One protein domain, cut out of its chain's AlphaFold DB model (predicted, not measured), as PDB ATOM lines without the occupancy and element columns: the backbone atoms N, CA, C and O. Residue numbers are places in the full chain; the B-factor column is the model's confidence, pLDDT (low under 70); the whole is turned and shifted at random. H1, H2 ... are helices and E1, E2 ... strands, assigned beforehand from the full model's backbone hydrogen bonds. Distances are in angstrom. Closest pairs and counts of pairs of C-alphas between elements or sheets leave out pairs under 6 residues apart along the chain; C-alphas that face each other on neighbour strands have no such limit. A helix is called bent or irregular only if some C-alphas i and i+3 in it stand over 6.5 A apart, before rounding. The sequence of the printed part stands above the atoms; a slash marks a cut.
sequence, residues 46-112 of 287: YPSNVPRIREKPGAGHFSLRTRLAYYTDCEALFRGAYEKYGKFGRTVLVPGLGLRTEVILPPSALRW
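AT A GLANCE: This is residues 46 to 112 of the 287 residues of an uncharacterized protein of Verticillium dahliae VDG1 (UniProt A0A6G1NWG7). A small hairpin of two antiparallel strands, E1 and E2, sits in the middle, with H1 and H2 beside E1 and the short H3 out at one end. Residues 46 to 63 loop with no named element. The 67 printed residues hold H1, H2, E1, E2, H3 in chain order, class mixed; the whole is compact, radius of gyration of the C-alphas 11.5 A, spans 33 by 24 by 19 A.

HOW THE PARTS SIT: E1, residues 92 to 95, and E2, residues 101 to 104, form the hairpin at 144 degrees; N 94 and O 102 are 2.9 A apart, within hydrogen-bond range. The closest C-alphas of H2, residues 74 to 84, and E1 are Ala 81 and Val 92, 6.7 A apart; those of H1, residues 64 to 72, and E1 are Arg 67 and Pro 95, 5.7 A. H1 and H2 are close but not clearly touching, C-alphas of Tyr 70 and Leu 77 closest at 6.8 A, at a steep tilt of 66 degrees, opposite ways. H3, residues 107 to 112, is apart from H1, H2 and E1. Every O i to N i+4 pair is within hydrogen-bond range in H2, 3 of 5 in H1 and 0 of 2 in H3, where 2 of 3 O i to N i+3 pairs are.

IN THESE COORDINATES: H1 begins at C-alpha 64 (41.669, 31.095, -30.559); H2 is 15.5 A long. H3, only just irregular with C-alphas 108 and 111 6.8 A apart, ends at C-alpha 112 (36.804, 16.001, -59.421).

THE WHOLE: The C-alphas farthest apart, Arg 65 and Arg 111, are 34.3 A apart. The printed part has no cut, no link between named elements is long, and no printed residue is under 70 in pLDDT.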
ATOM      1  N   TYR A  46      31.658  28.509 -44.931       85.94
ATOM      2  CA  TYR A  46      31.839  27.090 -45.216       85.94
ATOM      3  C   TYR A  46      30.569  26.303 -44.879       85.94
ATOM      4  O   TYR A  46      29.928  26.598 -43.863       85.94
ATOM      5  N   PRO A  47      30.241  25.260 -45.662       86.88
ATOM      6  CA  PRO A  47      29.110  24.391 -45.372       86.88
ATOM      7  C   PRO A  47      29.170  23.829 -43.941       86.88
ATOM      8  O   PRO A  47      30.215  23.363 -43.480       86.88
ATOM      9  N   SER A  48      28.043  23.868 -43.224       84.56
ATOM     10  CA  SER A  48      27.955  23.476 -41.806       84.56
ATOM     11  C   SER A  48      28.231  21.990 -41.557       84.56
ATOM     12  O   SER A  48      28.574  21.600 -40.440       84.56
ATOM     13  N   ASN A  49      28.116  21.162 -42.599       89.25
ATOM     14  CA  ASN A  49      28.430  19.737 -42.575       89.25
ATOM     15  C   ASN A  49      29.939  19.444 -42.609       89.25
ATOM     16  O   ASN A  49      30.327  18.311 -42.322       89.25
ATOM     17  N   VAL A  50      30.791  20.418 -42.950       92.62
ATOM     18  CA  VAL A  50      32.242  20.208 -42.970       92.62
ATOM     19  C   VAL A  50      32.811  20.437 -41.564       92.62
ATOM     20  O   VAL A  50      32.683  21.535 -41.011       92.62
ATOM     21  N   PRO A  51      33.447  19.421 -40.954       94.50
ATOM     22  CA  PRO A  51      34.001  19.537 -39.615       94.50
ATOM     23  C   PRO A  51      35.216  20.470 -39.591       94.50
ATOM     24  O   PRO A  51      36.031  20.491 -40.513       94.50
ATOM     25  N   ARG A  52      35.366  21.196 -38.484       94.88
ATOM     26  CA  ARG A  52      36.558  21.984 -38.146       94.88
ATOM     27  C   ARG A  52      37.441  21.168 -37.205       94.88
ATOM     28  O   ARG A  52      36.947  20.604 -36.227       94.88
ATOM     29  N   ILE A  53      38.735  21.072 -37.500       95.12
ATOM     30  CA  ILE A  53      39.684  20.308 -36.681       95.12
ATOM     31  C   ILE A  53      39.702  20.829 -35.233       95.12
ATOM     32  O   ILE A  53      39.679  22.035 -35.011       95.12
ATOM     33  N   ARG A  54      39.745  19.921 -34.244       93.31
ATOM     34  CA  ARG A  54      39.734  20.226 -32.791       93.31
ATOM     35  C   ARG A  54      38.488  20.983 -32.279       93.31
ATOM     36  O   ARG A  54      38.451  21.320 -31.100       93.31
ATOM     37  N   GLU A  55      37.453  21.176 -33.099       94.38
ATOM     38  CA  GLU A  55      36.211  21.857 -32.711       94.38
ATOM     39  C   GLU A  55      35.020  20.892 -32.592       94.38
ATOM     40  O   GLU A  55      35.047  19.754 -33.072       94.38
ATOM     41  N   LYS A  56      33.944  21.350 -31.938       91.25
ATOM     42  CA  LYS A  56      32.691  20.586 -31.838       91.25
ATOM     43  C   LYS A  56      31.989  20.498 -33.207       91.25
ATOM     44  O   LYS A  56      32.095  21.437 -34.002       91.25
ATOM     45  N   PRO A  57      31.224  19.423 -33.481       88.94
ATOM     46  CA  PRO A  57      30.391  19.343 -34.681       88.94
ATOM     47  C   PRO A  57      29.466  20.564 -34.806       88.94
ATOM     48  O   PRO A  57      28.843  20.965 -33.825       88.94
ATOM     49  N   GLY A  58      29.398  21.163 -35.998       84.75
ATOM     50  CA  GLY A  58      28.579  22.352 -36.265       84.75
ATOM     51  C   GLY A  58      29.166  23.687 -35.784       84.75
ATOM     52  O   GLY A  58      28.508  24.714 -35.931       84.75
ATOM     53  N   ALA A  59      30.387  23.717 -35.236       86.69
ATOM     54  CA  ALA A  59      31.049  24.977 -34.887       86.69
ATOM     55  C   ALA A  59      31.228  25.867 -36.129       86.69
ATOM     56  O   ALA A  59      31.754  25.400 -37.137       86.69
ATOM     57  N   GLY A  60      30.830  27.142 -36.056       84.06
ATOM     58  CA  GLY A  60      30.924  28.096 -37.174       84.06
ATOM     59  C   GLY A  60      32.314  28.715 -37.377       84.06
ATOM     60  O   GLY A  60      32.636  29.172 -38.472       84.06
ATOM     61  N   HIS A  61      33.171  28.689 -36.356       86.12
ATOM     62  CA  HIS A  61      34.511  29.282 -36.378       86.12
ATOM     63  C   HIS A  61      35.505  28.432 -35.570       86.12
ATOM     64  O   HIS A  61      35.105  27.594 -34.764       86.12
ATOM     65  N   PHE A  62      36.804  28.662 -35.769       91.25
ATOM     66  CA  PHE A  62      37.843  28.098 -34.903       91.25
ATOM     67  C   PHE A  62      37.939  28.875 -33.591       91.25
ATOM     68  O   PHE A  62      37.772  30.096 -33.569       91.25
ATOM     69  N   SER A  63      38.243  28.180 -32.499       91.31
ATOM     70  CA  SER A  63      38.655  28.816 -31.252       91.31
ATOM     71  C   SER A  63      40.047  29.446 -31.395       91.31
ATOM     72  O   SER A  63      40.876  29.000 -32.195       91.31
ATOM     73  N   LEU A  64      40.340  30.469 -30.583       89.88
ATOM     74  CA  LEU A  64      41.669  31.095 -30.559       89.88
ATOM     75  C   LEU A  64      42.770  30.089 -30.204       89.88
ATOM     76  O   LEU A  64      43.861  30.160 -30.755       89.88
ATOM     77  N   ARG A  65      42.467  29.106 -29.344       92.06
ATOM     78  CA  ARG A  65      43.391  28.019 -29.001       92.06
ATOM     79  C   ARG A  65      43.737  27.165 -30.221       92.06
ATOM     80  O   ARG A  65      44.906  26.862 -30.433       92.06
ATOM     81  N   THR A  66      42.741  26.786 -31.020       93.12
ATOM     82  CA  THR A  66      42.964  26.009 -32.248       93.12
ATOM     83  C   THR A  66      43.737  26.818 -33.287       93.12
ATOM     84  O   THR A  66      44.625  26.272 -33.931       93.12
ATOM     85  N   ARG A  67      43.470  28.126 -33.410       91.81
ATOM     86  CA  ARG A  67      44.269  29.011 -34.274       91.81
ATOM     87  C   ARG A  67      45.711  29.149 -33.795       91.81
ATOM     88  O   ARG A  67      46.618  29.066 -34.609       91.81
ATOM     89  N   LEU A  68      45.938  29.307 -32.491       91.81
ATOM     90  CA  LEU A  68      47.288  29.399 -31.930       91.81
ATOM     91  C   LEU A  68      48.083  28.105 -32.147       91.81
ATOM     92  O   LEU A  68      49.280  28.160 -32.413       91.81
ATOM     93  N   ALA A  69      47.405  26.953 -32.120       93.25
ATOM     94  CA  ALA A  69      48.026  25.667 -32.409       93.25
ATOM     95  C   ALA A  69      48.646  25.593 -33.812       93.25
ATOM     96  O   ALA A  69      49.593  24.840 -33.984       93.25
ATOM     97  N   TYR A  70      48.192  26.389 -34.787       92.38
ATOM     98  CA  TYR A  70      48.860  26.483 -36.091       92.38
ATOM     99  C   TYR A  70      50.322  26.943 -35.966       92.38
ATOM    100  O   TYR A  70      51.177  26.477 -36.706       92.38
ATOM    101  N   TYR A  71      50.627  27.820 -35.006       90.88
ATOM    102  CA  TYR A  71      51.973  28.368 -34.813       90.88
ATOM    103  C   TYR A  71      52.806  27.561 -33.820       90.88
ATOM    104  O   TYR A  71      54.018  27.466 -33.967       90.88
ATOM    105  N   THR A  72      52.167  26.995 -32.795       93.81
ATOM    106  CA  THR A  72      52.880  26.289 -31.720       93.81
ATOM    107  C   THR A  72      52.989  24.785 -31.951       93.81
ATOM    108  O   THR A  72      53.880  24.151 -31.403       93.81
ATOM    109  N   ASP A  73      52.047  24.199 -32.690       94.12
ATOM    110  CA  ASP A  73      51.857  22.749 -32.822       94.12
ATOM    111  C   ASP A  73      51.218  22.407 -34.186       94.12
ATOM    112  O   ASP A  73      50.176  21.748 -34.289       94.12
ATOM    113  N   CYS A  74      51.823  22.931 -35.258       93.00
ATOM    114  CA  CYS A  74      51.331  22.748 -36.625       93.00
ATOM    115  C   CYS A  74      51.303  21.261 -37.006       93.00
ATOM    116  O   CYS A  74      50.319  20.759 -37.549       93.00
ATOM    117  N   GLU A  75      52.356  20.523 -36.647       94.75
ATOM    118  CA  GLU A  75      52.480  19.109 -36.985       94.75
ATOM    119  C   GLU A  75      51.315  18.282 -36.429       94.75
ATOM    120  O   GLU A  75      50.641  17.589 -37.194       94.75
ATOM    121  N   ALA A  76      51.010  18.367 -35.127       94.81
ATOM    122  CA  ALA A  76      49.926  17.562 -34.567       94.81
ATOM    123  C   ALA A  76      48.541  18.050 -35.017       94.81
ATOM    124  O   ALA A  76      47.576  17.278 -35.006       94.81
ATOM    125  N   LEU A  77      48.404  19.320 -35.413       94.81
ATOM    126  CA  LEU A  77      47.184  19.846 -36.021       94.81
ATOM    127  C   LEU A  77      46.901  19.159 -37.369       94.81
ATOM    128  O   LEU A  77      45.820  18.592 -37.547       94.81
ATOM    129  N   PHE A  78      47.878  19.152 -38.282       94.81
ATOM    130  CA  PHE A  78      47.743  18.539 -39.608       94.81
ATOM    131  C   PHE A  78      47.742  17.007 -39.552       94.81
ATOM    132  O   PHE A  78      46.931  16.370 -40.229       94.81
ATOM    133  N   ARG A  79      48.556  16.398 -38.681       95.38
ATOM    134  CA  ARG A  79      48.521  14.951 -38.413       95.38
ATOM    135  C   ARG A  79      47.133  14.515 -37.948       95.38
ATOM    136  O   ARG A  79      46.574  13.567 -38.489       95.38
ATOM    137  N   GLY A  80      46.524  15.257 -37.020       94.81
ATOM    138  CA  GLY A  80      45.161  14.988 -36.562       94.81
ATOM    139  C   GLY A  80      44.106  15.150 -37.660       94.81
ATOM    140  O   GLY A  80      43.147  14.375 -37.704       94.81
ATOM    141  N   ALA A  81      44.277  16.125 -38.559       94.62
ATOM    142  CA  ALA A  81      43.405  16.302 -39.720       94.62
ATOM    143  C   ALA A  81      43.485  15.099 -40.677       94.62
ATOM    144  O   ALA A  81      42.454  14.578 -41.114       94.62
ATOM    145  N   TYR A  82      44.692  14.593 -40.936       93.19
ATOM    146  CA  TYR A  82      44.897  13.401 -41.753       93.19
ATOM    147  C   TYR A  82      44.334  12.135 -41.093       93.19
ATOM    148  O   TYR A  82      43.522  11.434 -41.697       93.19
ATOM    149  N   GLU A  83      44.713  11.860 -39.842       95.00
ATOM    150  CA  GLU A  83      44.359  10.620 -39.144       95.00
ATOM    151  C   GLU A  83      42.853  10.471 -38.910       95.00
ATOM    152  O   GLU A  83      42.337   9.360 -38.998       95.00
ATOM    153  N   LYS A  84      42.139  11.569 -38.628       94.00
ATOM    154  CA  LYS A  84      40.704  11.537 -38.291       94.00
ATOM    155  C   LYS A  84      39.775  11.760 -39.481       94.00
ATOM    156  O   LYS A  84      38.613  11.358 -39.410       94.00
ATOM    157  N   TYR A  85      40.251  12.400 -40.549       93.94
ATOM    158  CA  TYR A  85      39.405  12.798 -41.677       93.94
ATOM    159  C   TYR A  85      39.985  12.345 -43.015       93.94
ATOM    160  O   TYR A  85      39.360  11.526 -43.693       93.94
ATOM    161  N   GLY A  86      41.192  12.806 -43.362       90.31
ATOM    162  CA  GLY A  86      41.802  12.557 -44.673       90.31
ATOM    163  C   GLY A  86      41.928  11.069 -45.019       90.31
ATOM    164  O   GLY A  86      41.491  10.648 -46.091       90.31
ATOM    165  N   LYS A  87      42.418  10.248 -44.077       91.69
ATOM    166  CA  LYS A  87      42.552   8.787 -44.229       91.69
ATOM    167  C   LYS A  87      41.219   8.082 -44.517       91.69
ATOM    168  O   LYS A  87      41.203   7.037 -45.159       91.69
ATOM    169  N   PHE A  88      40.105   8.654 -44.066       93.56
ATOM    170  CA  PHE A  88      38.757   8.106 -44.251       93.56
ATOM    171  C   PHE A  88      37.999   8.754 -45.415       93.56
ATOM    172  O   PHE A  88      36.781   8.601 -45.510       93.56
ATOM    173  N   GLY A  89      38.687   9.507 -46.278       92.69
ATOM    174  CA  GLY A  89      38.060  10.160 -47.422       92.69
ATOM    175  C   GLY A  89      37.133  11.318 -47.036       92.69
ATOM    176  O   GLY A  89      36.197  11.612 -47.774       92.69
ATOM    177  N   ARG A  90      37.349  11.952 -45.875       93.12
ATOM    178  CA  ARG A  90      36.514  13.054 -45.375       93.12
ATOM    179  C   ARG A  90      37.239  14.389 -45.485       93.12
ATOM    180  O   ARG A  90      38.405  14.495 -45.114       93.12
ATOM    181  N   THR A  91      36.511  15.408 -45.926       95.00
ATOM    182  CA  THR A  91      36.966  16.802 -45.932       95.00
ATOM    183  C   THR A  91      36.984  17.371 -44.515       95.00
ATOM    184  O   THR A  91      36.086  17.088 -43.719       95.00
ATOM    185  N   VAL A  92      37.981  18.199 -44.203       95.88
ATOM    186  CA  VAL A  92      38.097  18.893 -42.914       95.88
ATOM    187  C   VAL A  92      38.640  20.305 -43.107       95.88
ATOM    188  O   VAL A  92      39.479  20.544 -43.972       95.88
ATOM    189  N   LEU A  93      38.156  21.242 -42.293       95.75
ATOM    190  CA  LEU A  93      38.678  22.603 -42.225       95.75
ATOM    191  C   LEU A  93      39.802  22.685 -41.190       95.75
ATOM    192  O   LEU A  93      39.648  22.203 -40.062       95.75
ATOM    193  N   VAL A  94      40.888  23.369 -41.543       95.31
ATOM    194  CA  VAL A  94      42.055  23.614 -40.682       95.31
ATOM    195  C   VAL A  94      42.357  25.117 -40.662       95.31
ATOM    196  O   VAL A  94      42.168  25.781 -41.681       95.31
ATOM    197  N   PRO A  95      42.763  25.714 -39.526       93.44
ATOM    198  CA  PRO A  95      43.199  27.106 -39.538       93.44
ATOM    199  C   PRO A  95      44.476  27.254 -40.377       93.44
ATOM    200  O   PRO A  95      45.362  26.407 -40.301       93.44
ATOM    201  N   GLY A  96      44.555  28.328 -41.160       89.38
ATOM    202  CA  GLY A  96      45.760  28.723 -41.890       89.38
ATOM    203  C   GLY A  96      46.465  29.909 -41.234       89.38
ATOM    204  O   GLY A  96      46.072  30.369 -40.157       89.38
ATOM    205  N   LEU A  97      47.479  30.438 -41.925       86.62
ATOM    206  CA  LEU A  97      48.183  31.652 -41.516       86.62
ATOM    207  C   LEU A  97      47.203  32.830 -41.330       86.62
ATOM    208  O   LEU A  97      46.267  33.029 -42.109       86.62
ATOM    209  N   GLY A  98      47.401  33.604 -40.264       83.50
ATOM    210  CA  GLY A  98      46.509  34.692 -39.867       83.50
ATOM    211  C   GLY A  98      45.102  34.210 -39.486       83.50
ATOM    212  O   GLY A  98      44.916  33.354 -38.617       83.50
ATOM    213  N   LEU A  99      44.087  34.802 -40.123       81.44
ATOM    214  CA  LEU A  99      42.673  34.457 -39.928       81.44
ATOM    215  C   LEU A  99      42.125  33.514 -41.012       81.44
ATOM    216  O   LEU A  99      40.927  33.212 -41.009       81.44
ATOM    217  N   ARG A 100      42.984  32.996 -41.898       84.12
ATOM    218  CA  ARG A 100      42.578  32.119 -43.002       84.12
ATOM    219  C   ARG A 100      42.049  30.778 -42.487       84.12
ATOM    220  O   ARG A 100      42.335  30.352 -41.357       84.12
ATOM    221  N   THR A 101      41.225  30.153 -43.315       89.31
ATOM    222  CA  THR A 101      40.677  28.812 -43.112       89.31
ATOM    223  C   THR A 101      40.979  28.013 -44.366       89.31
ATOM    224  O   THR A 101      40.536  28.378 -45.450       89.31
ATOM    225  N   GLU A 102      41.723  26.931 -44.205       90.50
ATOM    226  CA  GLU A 102      42.110  26.043 -45.292       90.50
ATOM    227  C   GLU A 102      41.184  24.828 -45.330       90.50
ATOM    228  O   GLU A 102      40.744  24.318 -44.292       90.50
ATOM    229  N   VAL A 103      40.895  24.352 -46.540       92.31
ATOM    230  CA  VAL A 103      40.086  23.151 -46.766       92.31
ATOM    231  C   VAL A 103      41.012  22.013 -47.167       92.31
ATOM    232  O   VAL A 103      41.619  22.049 -48.233       92.31
ATOM    233  N   ILE A 104      41.088  20.971 -46.343       93.81
ATOM    234  CA  ILE A 104      41.801  19.747 -46.706       93.81
ATOM    235  C   ILE A 104      40.807  18.804 -47.372       93.81
ATOM    236  O   ILE A 104      39.915  18.253 -46.719       93.81
ATOM    237  N   LEU A 105      40.971  18.633 -48.681       92.25
ATOM    238  CA  LEU A 105      40.206  17.682 -49.476       92.25
ATOM    239  C   LEU A 105      40.832  16.278 -49.401       92.25
ATOM    240  O   LEU A 105      42.058  16.146 -49.365       92.25
ATOM    241  N   PRO A 106      40.017  15.211 -49.394       92.19
ATOM    242  CA  PRO A 106      40.525  13.849 -49.468       92.19
ATOM    243  C   PRO A 106      41.083  13.532 -50.868       92.19
ATOM    244  O   PRO A 106      40.617  14.107 -51.856       92.19
ATOM    245  N   PRO A 107      41.983  12.540 -51.003       89.19
ATOM    246  CA  PRO A 107      42.503  12.119 -52.309       89.19
ATOM    247  C   PRO A 107      41.415  11.722 -53.320       89.19
ATOM    248  O   PRO A 107      41.589  11.907 -54.522       89.19
ATOM    249  N   SER A 108      40.260  11.232 -52.852       90.88
ATOM    250  CA  SER A 108      39.107  10.903 -53.701       90.88
ATOM    251  C   SER A 108      38.525  12.112 -54.445       90.88
ATOM    252  O   SER A 108      37.946  11.940 -55.516       90.88
ATOM    253  N   ALA A 109      38.705  13.331 -53.925       91.56
ATOM    254  CA  ALA A 109      38.249  14.563 -54.561       91.56
ATOM    255  C   ALA A 109      39.199  15.058 -55.666       91.56
ATOM    256  O   ALA A 109      38.807  15.919 -56.450       91.56
ATOM    257  N   LEU A 110      40.417  14.507 -55.778       90.75
ATOM    258  CA  LEU A 110      41.420  14.972 -56.742       90.75
ATOM    259  C   LEU A 110      40.919  14.876 -58.186       90.75
ATOM    260  O   LEU A 110      41.061  15.821 -58.951       90.75
ATOM    261  N   ARG A 111      40.271  13.762 -58.556       93.38
ATOM    262  CA  ARG A 111      39.728  13.581 -59.913       93.38
ATOM    263  C   ARG A 111      38.643  14.606 -60.245       93.38
ATOM    264  O   ARG A 111      38.587  15.075 -61.374       93.38
ATOM    265  N   TRP A 112      37.801  14.944 -59.271       92.94
ATOM    266  CA  TRP A 112      36.804  16.001 -59.421       92.94
ATOM    267  C   TRP A 112      37.485  17.366 -59.566       92.94
ATOM    268  O   TRP A 112      37.186  18.085 -60.512       92.94
TER     269      TRP A 112